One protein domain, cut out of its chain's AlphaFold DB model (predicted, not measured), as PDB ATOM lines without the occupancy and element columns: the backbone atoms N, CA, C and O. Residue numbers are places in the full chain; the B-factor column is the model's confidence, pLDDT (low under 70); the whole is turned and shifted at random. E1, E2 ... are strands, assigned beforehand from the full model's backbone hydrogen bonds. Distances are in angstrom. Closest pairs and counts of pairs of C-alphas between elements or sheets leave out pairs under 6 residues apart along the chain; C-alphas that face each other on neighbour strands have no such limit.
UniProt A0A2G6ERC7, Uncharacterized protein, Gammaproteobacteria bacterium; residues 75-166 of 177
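Overview. This is residues 75 to 166 of the 177 residues of an uncharacterized protein of Gammaproteobacteria bacterium (UniProt A0A2G6ERC7). With little regular structure, the model is a strongly twisted wall of four strands, E1 to E4, with two long loop stretches: residues 75 to 97, of which 86 to 87 pair with edge strand E1, and residues 145 to 166, which run from E4 past the ends of the strands to beyond E1 and fold back on themselves at residues 154 to 162. The 92 printed residues have no named helix; E1, E2, E3 and E4 form an antiparallel meander, each strand beside the one before, in an all-strand class with 30 residues in named elements. It is compact, radius of gyration of the C-alphas 14.1 A, spanning 35 by 34 by 25 A.

Along the chain. After residues 75 to 97, E1, residues 98 to 104, begins at C-alpha (53.705, -42.519, -29.656). E2 is residues 115 to 122, 21.4 A; E3, 125 to 132, 22.4 A; E4, 138 to 144, ends at C-alpha (53.742, -43.848, -44.595).

Arrangement. Residues 86 to 87 pair antiparallel with 100 to 101 of E1. Hairpin E1 and E2 has N 102 and O 117 2.9 A apart; E2 and E3, N 118 and O 129, 2.8 A; E3 and E4, N 128 and O 141, 2.8 A. Edge strands E1 and E4 are apart.

Size, cuts and confidence. The farthest C-alphas, Asp 136 and Gly 159, are 38.8 A apart. The printed part has no cut. pLDDT is under 70 at residues 76 to 77, 80 to 96, 108 to 112 and 164 to 166.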
ATOM      1  N   PHE A  75      37.189 -31.197 -28.975       72.56
ATOM      2  CA  PHE A  75      37.297 -31.211 -27.529       72.56
ATOM      3  C   PHE A  75      36.053 -31.893 -26.975       72.56
ATOM      4  O   PHE A  75      34.942 -31.399 -27.149       72.56
ATOM      5  N   ALA A  76      36.235 -33.055 -26.354       67.06
ATOM      6  CA  ALA A  76      35.159 -33.806 -25.723       67.06
ATOM      7  C   ALA A  76      35.534 -34.146 -24.278       67.06
ATOM      8  O   ALA A  76      36.720 -34.340 -24.000       67.06
ATOM      9  N   PRO A  77      34.554 -34.249 -23.362       65.19
ATOM     10  CA  PRO A  77      34.779 -34.851 -22.055       65.19
ATOM     11  C   PRO A  77      35.293 -36.281 -22.241       65.19
ATOM     12  O   PRO A  77      34.662 -37.080 -22.936       65.19
ATOM     13  N   LEU A  78      36.446 -36.592 -21.652       71.00
ATOM     14  CA  LEU A  78      37.056 -37.915 -21.745       71.00
ATOM     15  C   LEU A  78      36.940 -38.672 -20.422       71.00
ATOM     16  O   LEU A  78      36.915 -38.037 -19.363       71.00
ATOM     17  N   PRO A  79      36.925 -40.019 -20.459       70.50
ATOM     18  CA  PRO A  79      37.072 -40.826 -19.256       70.50
ATOM     19  C   PRO A  79      38.338 -40.437 -18.467       70.50
ATOM     20  O   PRO A  79      39.368 -40.136 -19.088       70.50
ATOM     21  N   PRO A  80      38.303 -40.461 -17.120       68.75
ATOM     22  CA  PRO A  80      39.473 -40.177 -16.290       68.75
ATOM     23  C   PRO A  80      40.691 -41.019 -16.694       68.75
ATOM     24  O   PRO A  80      40.562 -42.212 -16.956       68.75
ATOM     25  N   GLY A  81      41.871 -40.396 -16.756       69.81
ATOM     26  CA  GLY A  81      43.118 -41.051 -17.177       69.81
ATOM     27  C   GLY A  81      43.344 -41.110 -18.695       69.81
ATOM     28  O   GLY A  81      44.397 -41.570 -19.137       69.81
ATOM     29  N   THR A  82      42.408 -40.616 -19.514       68.00
ATOM     30  CA  THR A  82      42.611 -40.537 -20.968       68.00
ATOM     31  C   THR A  82      43.543 -39.382 -21.319       68.00
ATOM     32  O   THR A  82      43.197 -38.216 -21.138       68.00
ATOM     33  N   ARG A  83      44.700 -39.689 -21.915       67.62
ATOM     34  CA  ARG A  83      45.602 -38.671 -22.469       67.62
ATOM     35  C   ARG A  83      45.055 -38.156 -23.805       67.62
ATOM     36  O   ARG A  83      45.280 -38.773 -24.851       67.62
ATOM     37  N   ALA A  84      44.284 -37.067 -23.733       62.22
ATOM     38  CA  ALA A  84      43.533 -36.458 -24.836       62.22
ATOM     39  C   ALA A  84      44.426 -35.992 -25.990       62.22
ATOM     40  O   ALA A  84      44.180 -36.294 -27.157       62.22
ATOM     41  N   PHE A  85      45.465 -35.254 -25.617       65.00
ATOM     42  CA  PHE A  85      46.438 -34.663 -26.509       65.00
ATOM     43  C   PHE A  85      47.801 -34.942 -25.914       65.00
ATOM     44  O   PHE A  85      48.102 -34.521 -24.800       65.00
ATOM     45  N   VAL A  86      48.595 -35.696 -26.653       63.84
ATOM     46  CA  VAL A  86      49.996 -35.931 -26.331       63.84
ATOM     47  C   VAL A  86      50.756 -35.458 -27.545       63.84
ATOM     48  O   VAL A  86      50.422 -35.843 -28.661       63.84
ATOM     49  N   SER A  87      51.755 -34.620 -27.351       60.41
ATOM     50  CA  SER A  87      52.889 -34.607 -28.258       60.41
ATOM     51  C   SER A  87      54.127 -34.755 -27.412       60.41
ATOM     52  O   SER A  87      54.445 -33.907 -26.576       60.41
ATOM     53  N   ASP A  88      54.761 -35.901 -27.583       59.97
ATOM     54  CA  ASP A  88      56.032 -36.184 -26.961       59.97
ATOM     55  C   ASP A  88      57.036 -36.192 -28.100       59.97
ATOM     56  O   ASP A  88      57.127 -37.136 -28.878       59.97
ATOM     57  N   PHE A  89      57.696 -35.054 -28.284       54.22
ATOM     58  CA  PHE A  89      58.852 -34.954 -29.156       54.22
ATOM     59  C   PHE A  89      60.069 -34.770 -28.252       54.22
ATOM     60  O   PHE A  89      60.457 -33.649 -27.928       54.22
ATOM     61  N   GLY A  90      60.600 -35.892 -27.762       51.75
ATOM     62  CA  GLY A  90      61.676 -35.939 -26.773       51.75
ATOM     63  C   GLY A  90      61.851 -37.331 -26.157       51.75
ATOM     64  O   GLY A  90      61.365 -38.324 -26.698       51.75
ATOM     65  N   ASP A  91      62.537 -37.407 -25.015       47.00
ATOM     66  CA  ASP A  91      62.878 -38.670 -24.334       47.00
ATOM     67  C   ASP A  91      61.662 -39.537 -23.940       47.00
ATOM     68  O   ASP A  91      61.808 -40.746 -23.776       47.00
ATOM     69  N   GLY A  92      60.455 -38.971 -23.823       45.88
ATOM     70  CA  GLY A  92      59.243 -39.731 -23.488       45.88
ATOM     71  C   GLY A  92      58.563 -40.412 -24.689       45.88
ATOM     72  O   GLY A  92      57.876 -41.425 -24.522       45.88
ATOM     73  N   ALA A  93      58.841 -39.962 -25.920       51.66
ATOM     74  CA  ALA A  93      58.427 -40.647 -27.150       51.66
ATOM     75  C   ALA A  93      59.074 -42.039 -27.261       51.66
ATOM     76  O   ALA A  93      58.467 -42.989 -27.761       51.66
ATOM     77  N   GLN A  94      60.297 -42.170 -26.735       51.22
ATOM     78  CA  GLN A  94      61.136 -43.367 -26.833       51.22
ATOM     79  C   GLN A  94      60.530 -44.590 -26.126       51.22
ATOM     80  O   GLN A  94      60.787 -45.718 -26.536       51.22
ATOM     81  N   SER A  95      59.711 -44.408 -25.080       56.91
ATOM     82  CA  SER A  95      59.173 -45.542 -24.311       56.91
ATOM     83  C   SER A  95      57.903 -46.156 -24.904       56.91
ATOM     84  O   SER A  95      57.557 -47.281 -24.553       56.91
ATOM     85  N   SER A  96      57.181 -45.431 -25.764       64.56
ATOM     86  CA  SER A  96      55.918 -45.911 -26.355       64.56
ATOM     87  C   SER A  96      55.891 -45.897 -27.881       64.56
ATOM     88  O   SER A  96      55.023 -46.537 -28.467       64.56
ATOM     89  N   GLY A  97      56.808 -45.171 -28.525       73.94
ATOM     90  CA  GLY A  97      56.760 -44.888 -29.957       73.94
ATOM     91  C   GLY A  97      55.660 -43.896 -30.352       73.94
ATOM     92  O   GLY A  97      55.622 -43.496 -31.514       73.94
ATOM     93  N   GLU A  98      54.785 -43.480 -29.420       81.00
ATOM     94  CA  GLU A  98      53.705 -42.519 -29.656       81.00
ATOM     95  C   GLU A  98      54.295 -41.118 -29.822       81.00
ATOM     96  O   GLU A  98      54.792 -40.516 -28.876       81.00
ATOM     97  N   VAL A  99      54.212 -40.598 -31.040       80.81
ATOM     98  CA  VAL A  99      54.747 -39.288 -31.408       80.81
ATOM     99  C   VAL A  99      53.752 -38.187 -31.062       80.81
ATOM    100  O   VAL A  99      54.092 -37.164 -30.467       80.81
ATOM    101  N   PHE A 100      52.492 -38.387 -31.454       84.62
ATOM    102  CA  PHE A 100      51.415 -37.491 -31.065       84.62
ATOM    103  C   PHE A 100      50.055 -38.186 -31.068       84.62
ATOM    104  O   PHE A 100      49.843 -39.178 -31.765       84.62
ATOM    105  N   ALA A 101      49.111 -37.639 -30.313       86.25
ATOM    106  CA  ALA A 101      47.739 -38.103 -30.251       86.25
ATOM    107  C   ALA A 101      46.749 -36.938 -30.196       86.25
ATOM    108  O   ALA A 101      47.050 -35.864 -29.674       86.25
ATOM    109  N   LEU A 102      45.556 -37.178 -30.732       86.19
ATOM    110  CA  LEU A 102      44.445 -36.237 -30.765       86.19
ATOM    111  C   LEU A 102      43.109 -36.948 -30.555       86.19
ATOM    112  O   LEU A 102      42.978 -38.154 -30.780       86.19
ATOM    113  N   ILE A 103      42.091 -36.175 -30.186       85.75
ATOM    114  CA  ILE A 103      40.701 -36.625 -30.177       85.75
ATOM    115  C   ILE A 103      40.017 -36.147 -31.449       85.75
ATOM    116  O   ILE A 103      39.991 -34.948 -31.725       85.75
ATOM    117  N   ARG A 104      39.439 -37.080 -32.206       85.19
ATOM    118  CA  ARG A 104      38.663 -36.778 -33.412       85.19
ATOM    119  C   ARG A 104      37.168 -36.881 -33.168       85.19
ATOM    120  O   ARG A 104      36.703 -37.723 -32.393       85.19
ATOM    121  N   ALA A 105      36.431 -36.046 -33.884       80.38
ATOM    122  CA  ALA A 105      34.985 -36.087 -33.925       80.38
ATOM    123  C   ALA A 105      34.441 -37.394 -34.504       80.38
ATOM    124  O   ALA A 105      35.148 -38.067 -35.269       80.38
ATOM    125  N   PRO A 106      33.187 -37.745 -34.151       73.88
ATOM    126  CA  PRO A 106      32.482 -38.833 -34.796       73.88
ATOM    127  C   PRO A 106      32.533 -38.655 -36.306       73.88
ATOM    128  O   PRO A 106      32.265 -37.574 -36.835       73.88
ATOM    129  N   ASP A 107      32.898 -39.721 -37.005       71.06
ATOM    130  CA  ASP A 107      32.835 -39.700 -38.456       71.06
ATOM    131  C   ASP A 107      31.374 -39.892 -38.855       71.06
ATOM    132  O   ASP A 107      30.824 -40.987 -38.703       71.06
ATOM    133  N   ALA A 108      30.744 -38.811 -39.325       64.75
ATOM    134  CA  ALA A 108      29.324 -38.785 -39.663       64.75
ATOM    135  C   ALA A 108      28.938 -39.875 -40.678       64.75
ATOM    136  O   ALA A 108      27.811 -40.363 -40.646       64.75
ATOM    137  N   TYR A 109      29.874 -40.298 -41.534       63.34
ATOM    138  CA  TYR A 109      29.641 -41.342 -42.533       63.34
ATOM    139  C   TYR A 109      29.822 -42.758 -41.985       63.34
ATOM    140  O   TYR A 109      29.201 -43.690 -42.487       63.34
ATOM    141  N   LEU A 110      30.669 -42.941 -40.968       64.44
ATOM    142  CA  LEU A 110      30.985 -44.266 -40.429       64.44
ATOM    143  C   LEU A 110      30.153 -44.627 -39.193       64.44
ATOM    144  O   LEU A 110      30.332 -45.725 -38.670       64.44
ATOM    145  N   LEU A 111      29.294 -43.716 -38.704       62.06
ATOM    146  CA  LEU A 111      28.533 -43.852 -37.447       62.06
ATOM    147  C   LEU A 111      29.425 -44.242 -36.255       62.06
ATOM    148  O   LEU A 111      28.997 -44.874 -35.291       62.06
ATOM    149  N   ARG A 112      30.703 -43.882 -36.345       67.44
ATOM    150  CA  ARG A 112      31.728 -44.177 -35.352       67.44
ATOM    151  C   ARG A 112      31.787 -43.008 -34.389       67.44
ATOM    152  O   ARG A 112      31.856 -41.869 -34.841       67.44
ATOM    153  N   GLY A 113      31.741 -43.301 -33.092       75.25
ATOM    154  CA  GLY A 113      31.789 -42.303 -32.030       75.25
ATOM    155  C   GLY A 113      33.110 -41.533 -31.978       75.25
ATOM    156  O   GLY A 113      33.965 -41.623 -32.864       75.25
ATOM    157  N   VAL A 114      33.268 -40.748 -30.914       83.12
ATOM    158  CA  VAL A 114      34.512 -40.025 -30.628       83.12
ATOM    159  C   VAL A 114      35.660 -41.028 -30.551       83.12
ATOM    160  O   VAL A 114      35.537 -42.057 -29.889       83.12
ATOM    161  N   ALA A 115      36.783 -40.738 -31.202       86.75
ATOM    162  CA  ALA A 115      37.937 -41.630 -31.196       86.75
ATOM    163  C   ALA A 115      39.212 -40.891 -30.790       86.75
ATOM    164  O   ALA A 115      39.401 -39.719 -31.115       86.75
ATOM    165  N   ARG A 116      40.109 -41.601 -30.107       86.62
ATOM    166  CA  ARG A 116      41.495 -41.191 -29.904       86.62
ATOM    167  C   ARG A 116      42.318 -41.718 -31.071       86.62
ATOM    168  O   ARG A 116      42.342 -42.923 -31.321       86.62
ATOM    169  N   VAL A 117      42.989 -40.817 -31.772       89.94
ATOM    170  CA  VAL A 117      43.938 -41.150 -32.832       89.94
ATOM    171  C   VAL A 117      45.334 -40.893 -32.302       89.94
ATOM    172  O   VAL A 117      45.636 -39.767 -31.922       89.94
ATOM    173  N   SER A 118      46.174 -41.916 -32.276       89.38
ATOM    174  CA  SER A 118      47.584 -41.819 -31.899       89.38
ATOM    175  C   SER A 118      48.468 -42.233 -33.064       89.38
ATOM    176  O   SER A 118      48.198 -43.248 -33.708       89.38
ATOM    177  N   TYR A 119      49.522 -41.473 -33.308       90.44
ATOM    178  CA  TYR A 119      50.501 -41.712 -34.354       90.44
ATOM    179  C   TYR A 119      51.786 -42.229 -33.731       90.44
ATOM    180  O   TYR A 119      52.291 -41.635 -32.781       90.44
ATOM    181  N   HIS A 120      52.308 -43.322 -34.278       89.12
ATOM    182  CA  HIS A 120      53.482 -44.012 -33.759       89.12
ATOM    183  C   HIS A 120      54.545 -44.139 -34.837       89.12
ATOM    184  O   HIS A 120      54.224 -44.562 -35.948       89.12
ATOM    185  N   LEU A 121      55.794 -43.809 -34.519       87.69
ATOM    186  CA  LEU A 121      56.927 -44.050 -35.410       87.69
ATOM    187  C   LEU A 121      57.621 -45.338 -34.965       87.69
ATOM    188  O   LEU A 121      58.248 -45.379 -33.912       87.69
ATOM    189  N   GLN A 122      57.467 -46.399 -35.754       88.06
ATOM    190  CA  GLN A 122      58.020 -47.715 -35.440       88.06
ATOM    191  C   GLN A 122      58.490 -48.396 -36.724       88.06
ATOM    192  O   GLN A 122      57.747 -48.428 -37.707       88.06
ATOM    193  N   ASP A 123      59.702 -48.952 -36.704       88.75
ATOM    194  CA  ASP A 123      60.296 -49.702 -37.820       88.75
ATOM    195  C   ASP A 123      60.321 -48.909 -39.145       88.75
ATOM    196  O   ASP A 123      60.020 -49.443 -40.211       88.75
ATOM    197  N   GLY A 124      60.611 -47.603 -39.072       88.94
ATOM    198  CA  GLY A 124      60.634 -46.710 -40.240       88.94
ATOM    199  C   GLY A 124      59.255 -46.409 -40.837       88.94
ATOM    200  O   GLY A 124      59.166 -45.894 -41.948       88.94
ATOM    201  N   LYS A 125      58.165 -46.730 -40.128       92.06
ATOM    202  CA  LYS A 125      56.790 -46.495 -40.585       92.06
ATOM    203  C   LYS A 125      56.022 -45.605 -39.623       92.06
ATOM    204  O   LYS A 125      56.105 -45.774 -38.403       92.06
ATOM    205  N   LEU A 126      55.211 -44.705 -40.179       92.25
ATOM    206  CA  LEU A 126      54.201 -43.983 -39.414       92.25
ATOM    207  C   LEU A 126      52.936 -44.824 -39.332       92.25
ATOM    208  O   LEU A 126      52.224 -45.024 -40.318       92.25
ATOM    209  N   TRP A 127      52.631 -45.271 -38.127       92.88
ATOM    210  CA  TRP A 127      51.417 -46.001 -37.821       92.88
ATOM    211  C   TRP A 127      50.371 -45.068 -37.246       92.88
ATOM    212  O   TRP A 127      50.607 -44.384 -36.257       92.88
ATOM    213  N   GLN A 128      49.178 -45.107 -37.817       92.69
ATOM    214  CA  GLN A 128      47.986 -44.575 -37.189       92.69
ATOM    215  C   GLN A 128      47.328 -45.652 -36.342       92.69
ATOM    216  O   GLN A 128      47.081 -46.755 -36.825       92.69
ATOM    217  N   GLN A 129      46.968 -45.314 -35.113       91.44
ATOM    218  CA  GLN A 129      46.140 -46.145 -34.259       91.44
ATOM    219  C   GLN A 129      44.886 -45.374 -33.845       91.44
ATOM    220  O   GLN A 129      44.975 -44.274 -33.310       91.44
ATOM    221  N   VAL A 130      43.714 -45.956 -34.097       89.81
ATOM    222  CA  VAL A 130      42.402 -45.367 -33.813       89.81
ATOM    223  C   VAL A 130      41.689 -46.224 -32.774       89.81
ATOM    224  O   VAL A 130      41.235 -47.326 -33.086       89.81
ATOM    225  N   GLY A 131      41.587 -45.707 -31.551       88.38
ATOM    226  CA  GLY A 131      40.809 -46.296 -30.461       88.38
ATOM    227  C   GLY A 131      39.497 -45.542 -30.265       88.38
ATOM    228  O   GLY A 131      39.497 -44.323 -30.107       88.38
ATOM    229  N   GLN A 132      38.367 -46.242 -30.291       84.00
ATOM    230  CA  GLN A 132      37.057 -45.634 -30.040       84.00
ATOM    231  C   GLN A 132      36.885 -45.328 -28.547       84.00
ATOM    232  O   GLN A 132      37.093 -46.184 -27.695       84.00
ATOM    233  N   ILE A 133      36.465 -44.114 -28.208       74.38
ATOM    234  CA  ILE A 133      36.190 -43.737 -26.821       74.38
ATOM    235  C   ILE A 133      34.819 -44.334 -26.494       74.38
ATOM    236  O   ILE A 133      33.827 -43.978 -27.128       74.38
ATOM    237  N   ASN A 134      34.788 -45.286 -25.553       71.50
ATOM    238  CA  ASN A 134      33.655 -46.155 -25.168       71.50
ATOM    239  C   ASN A 134      33.508 -47.483 -25.934       71.50
ATOM    240  O   ASN A 134      32.541 -48.199 -25.691       71.50
ATOM    241  N   HIS A 135      34.446 -47.846 -26.813       70.94
ATOM    242  CA  HIS A 135      34.501 -49.204 -27.366       70.94
ATOM    243  C   HIS A 135      35.923 -49.750 -27.281       70.94
ATOM    244  O   HIS A 135      36.880 -49.027 -27.530       70.94
ATOM    245  N   ASP A 136      36.067 -51.048 -27.036       73.38
ATOM    246  CA  ASP A 136      37.378 -51.709 -26.928       73.38
ATOM    247  C   ASP A 136      38.019 -52.016 -28.302       73.38
ATOM    248  O   ASP A 136      38.864 -52.891 -28.465       73.38
ATOM    249  N   SER A 137      37.582 -51.315 -29.353       77.94
ATOM    250  CA  SER A 137      38.088 -51.513 -30.708       77.94
ATOM    251  C   SER A 137      39.268 -50.587 -30.978       77.94
ATOM    252  O   SER A 137      39.106 -49.360 -30.987       77.94
ATOM    253  N   VAL A 138      40.423 -51.180 -31.280       84.94
ATOM    254  CA  VAL A 138      41.632 -50.476 -31.710       84.94
ATOM    255  C   VAL A 138      42.002 -50.927 -33.119       84.94
ATOM    256  O   VAL A 138      42.225 -52.109 -33.368       84.94
ATOM    257  N   PHE A 139      42.068 -49.977 -34.048       88.06
ATOM    258  CA  PHE A 139      42.485 -50.224 -35.428       88.06
ATOM    259  C   PHE A 139      43.852 -49.606 -35.669       88.06
ATOM    260  O   PHE A 139      44.063 -48.453 -35.300       88.06
ATOM    261  N   ARG A 140      44.759 -50.347 -36.309       91.44
ATOM    262  CA  ARG A 140      46.099 -49.869 -36.659       91.44
ATOM    263  C   ARG A 140      46.300 -49.909 -38.174       91.44
ATOM    264  O   ARG A 140      45.974 -50.905 -38.814       91.44
ATOM    265  N   THR A 141      46.830 -48.833 -38.743       91.88
ATOM    266  CA  THR A 141      47.037 -48.669 -40.189       91.88
ATOM    267  C   THR A 141      48.391 -48.017 -40.442       91.88
ATOM    268  O   THR A 141      48.727 -47.030 -39.792       91.88
ATOM    269  N   ALA A 142      49.182 -48.569 -41.362       92.81
ATOM    270  CA  ALA A 142      50.399 -47.913 -41.833       92.81
ATOM    271  C   ALA A 142      50.007 -46.774 -42.783       92.81
ATOM    272  O   ALA A 142      49.242 -46.998 -43.718       92.81
ATOM    273  N   LEU A 143      50.483 -45.561 -42.507       92.31
ATOM    274  CA  LEU A 143      50.200 -44.377 -43.322       92.31
ATOM    275  C   LEU A 143      51.301 -44.092 -44.330       92.31
ATOM    276  O   LEU A 143      51.011 -43.664 -45.439       92.31
ATOM    277  N   LEU A 144      52.542 -44.235 -43.878       92.69
ATOM    278  CA  LEU A 144      53.742 -43.848 -44.595       92.69
ATOM    279  C   LEU A 144      54.862 -44.806 -44.203       92.69
ATOM    280  O   LEU A 144      55.017 -45.130 -43.017       92.69
ATOM    281  N   SER A 145      55.644 -45.201 -45.194       92.12
ATOM    282  CA  SER A 145      56.845 -46.016 -45.060       92.12
ATOM    283  C   SER A 145      58.100 -45.175 -45.305       92.12
ATOM    284  O   SER A 145      58.008 -44.020 -45.720       92.12
ATOM    285  N   ASP A 146      59.266 -45.747 -45.004       90.31
ATOM    286  CA  ASP A 146      60.584 -45.138 -45.223       90.31
ATOM    287  C   ASP A 146      60.769 -43.765 -44.548       90.31
ATOM    288  O   ASP A 146      61.358 -42.834 -45.097       90.31
ATOM    289  N   ILE A 147      60.268 -43.636 -43.316       88.88
ATOM    290  CA  ILE A 147      60.447 -42.438 -42.494       88.88
ATOM    291  C   ILE A 147      61.709 -42.558 -41.648       88.88
ATOM    292  O   ILE A 147      61.780 -43.370 -40.725       88.88
ATOM    293  N   GLU A 148      62.659 -41.663 -41.902       82.75
ATOM    294  CA  GLU A 148      63.864 -41.502 -41.083       82.75
ATOM    295  C   GLU A 148      63.596 -40.687 -39.815       82.75
ATOM    296  O   GLU A 148      64.060 -41.021 -38.727       82.75
ATOM    297  N   SER A 149      62.839 -39.597 -39.953       80.25
ATOM    298  CA  SER A 149      62.482 -38.727 -38.841       80.25
ATOM    299  C   SER A 149      61.125 -38.077 -39.069       80.25
ATOM    300  O   SER A 149      60.707 -37.793 -40.190       80.25
ATOM    301  N   LEU A 150      60.432 -37.837 -37.967       80.31
ATOM    302  CA  LEU A 150      59.240 -37.007 -37.905       80.31
ATOM    303  C   LEU A 150      59.554 -35.859 -36.941       80.31
ATOM    304  O   LEU A 150      60.477 -35.978 -36.143       80.31
ATOM    305  N   ALA A 151      58.831 -34.748 -37.019       78.56
ATOM    306  CA  ALA A 151      58.872 -33.677 -36.028       78.56
ATOM    307  C   ALA A 151      57.495 -33.020 -35.985       78.56
ATOM    308  O   ALA A 151      56.917 -32.720 -37.031       78.56
ATOM    309  N   VAL A 152      56.961 -32.800 -34.784       77.62
ATOM    310  CA  VAL A 152      55.686 -32.103 -34.589       77.62
ATOM    311  C   VAL A 152      55.927 -30.889 -33.707       77.62
ATOM    312  O   VAL A 152      56.634 -30.956 -32.702       77.62
ATOM    313  N   SER A 153      55.339 -29.762 -34.092       79.44
ATOM    314  CA  SER A 153      55.372 -28.533 -33.313       79.44
ATOM    315  C   SER A 153      54.014 -27.851 -33.325       79.44
ATOM    316  O   SER A 153      53.271 -27.945 -34.300       79.44
ATOM    317  N   PHE A 154      53.722 -27.134 -32.250       78.31
ATOM    318  CA  PHE A 154      52.479 -26.419 -32.024       78.31
ATOM    319  C   PHE A 154      52.790 -24.935 -31.970       78.31
ATOM    320  O   PHE A 154      53.645 -24.514 -31.192       78.31
ATOM    321  N   ASP A 155      52.087 -24.145 -32.769       82.19
ATOM    322  CA  ASP A 155      52.168 -22.694 -32.679       82.19
ATOM    323  C   ASP A 155      51.110 -22.217 -31.672       82.19
ATOM    324  O   ASP A 155      49.910 -22.472 -31.820       82.19
ATOM    325  N   ARG A 156      51.560 -21.563 -30.601       76.75
ATOM    326  CA  ARG A 156      50.684 -20.948 -29.604       76.75
ATOM    327  C   ARG A 156      50.207 -19.582 -30.113       76.75
ATOM    328  O   ARG A 156      50.855 -18.939 -30.934       76.75
ATOM    329  N   ALA A 157      49.067 -19.116 -29.602       75.75
ATOM    330  CA  ALA A 157      48.479 -17.822 -29.960       75.75
ATOM    331  C   ALA A 157      49.394 -16.604 -29.698       75.75
ATOM    332  O   ALA A 157      49.190 -15.557 -30.301       75.75
ATOM    333  N   ASP A 158      50.396 -16.735 -28.823       79.19
ATOM    334  CA  ASP A 158      51.419 -15.715 -28.545       79.19
ATOM    335  C   ASP A 158      52.597 -15.741 -29.547       79.19
ATOM    336  O   ASP A 158      53.549 -14.978 -29.400       79.19
ATOM    337  N   GLY A 159      52.545 -16.612 -30.560       80.31
ATOM    338  CA  GLY A 159      53.591 -16.791 -31.566       80.31
ATOM    339  C   GLY A 159      54.742 -17.705 -31.133       80.31
ATOM    340  O   GLY A 159      55.666 -17.919 -31.917       80.31
ATOM    341  N   GLN A 160      54.712 -18.266 -29.919       80.94
ATOM    342  CA  GLN A 160      55.729 -19.219 -29.480       80.94
ATOM    343  C   GLN A 160      55.479 -20.610 -30.064       80.94
ATOM    344  O   GLN A 160      54.358 -21.126 -30.036       80.94
ATOM    345  N   ARG A 161      56.551 -21.248 -30.542       79.81
ATOM    346  CA  ARG A 161      56.525 -22.630 -31.020       79.81
ATOM    347  C   ARG A 161      56.879 -23.593 -29.894       79.81
ATOM    348  O   ARG A 161      57.916 -23.455 -29.250       79.81
ATOM    349  N   LEU A 162      56.024 -24.583 -29.681       75.81
ATOM    350  CA  LEU A 162      56.179 -25.619 -28.666       75.81
ATOM    351  C   LEU A 162      56.394 -26.972 -29.340       75.81
ATOM    352  O   LEU A 162      55.662 -27.335 -30.255       75.81
ATOM    353  N   HIS A 163      57.375 -27.734 -28.867       70.69
ATOM    354  CA  HIS A 163      57.653 -29.094 -29.352       70.69
ATOM    355  C   HIS A 163      56.992 -30.182 -28.499       70.69
ATOM    356  O   HIS A 163      56.898 -31.328 -28.919       70.69
ATOM    357  N   VAL A 164      56.494 -29.810 -27.319       66.56
ATOM    358  CA  VAL A 164      55.828 -30.708 -26.378       66.56
ATOM    359  C   VAL A 164      54.516 -30.074 -25.940       66.56
ATOM    360  O   VAL A 164      54.469 -28.892 -25.585       66.56
ATOM    361  N   TRP A 165      53.450 -30.867 -25.949       66.62
ATOM    362  CA  TRP A 165      52.129 -30.493 -25.464       66.62
ATOM    363  C   TRP A 165      51.626 -31.570 -24.504       66.62
ATOM    364  O   TRP A 165      51.255 -32.668 -24.914       66.62
ATOM    365  N   GLN A 166      51.622 -31.243 -23.211       58.44
ATOM    366  CA  GLN A 166      51.236 -32.146 -22.115       58.44
ATOM    367  C   GLN A 166      50.049 -31.615 -21.296       58.44
ATOM    368  O   GLN A 166      49.831 -32.033 -20.164       58.44
TER     369      GLN A 166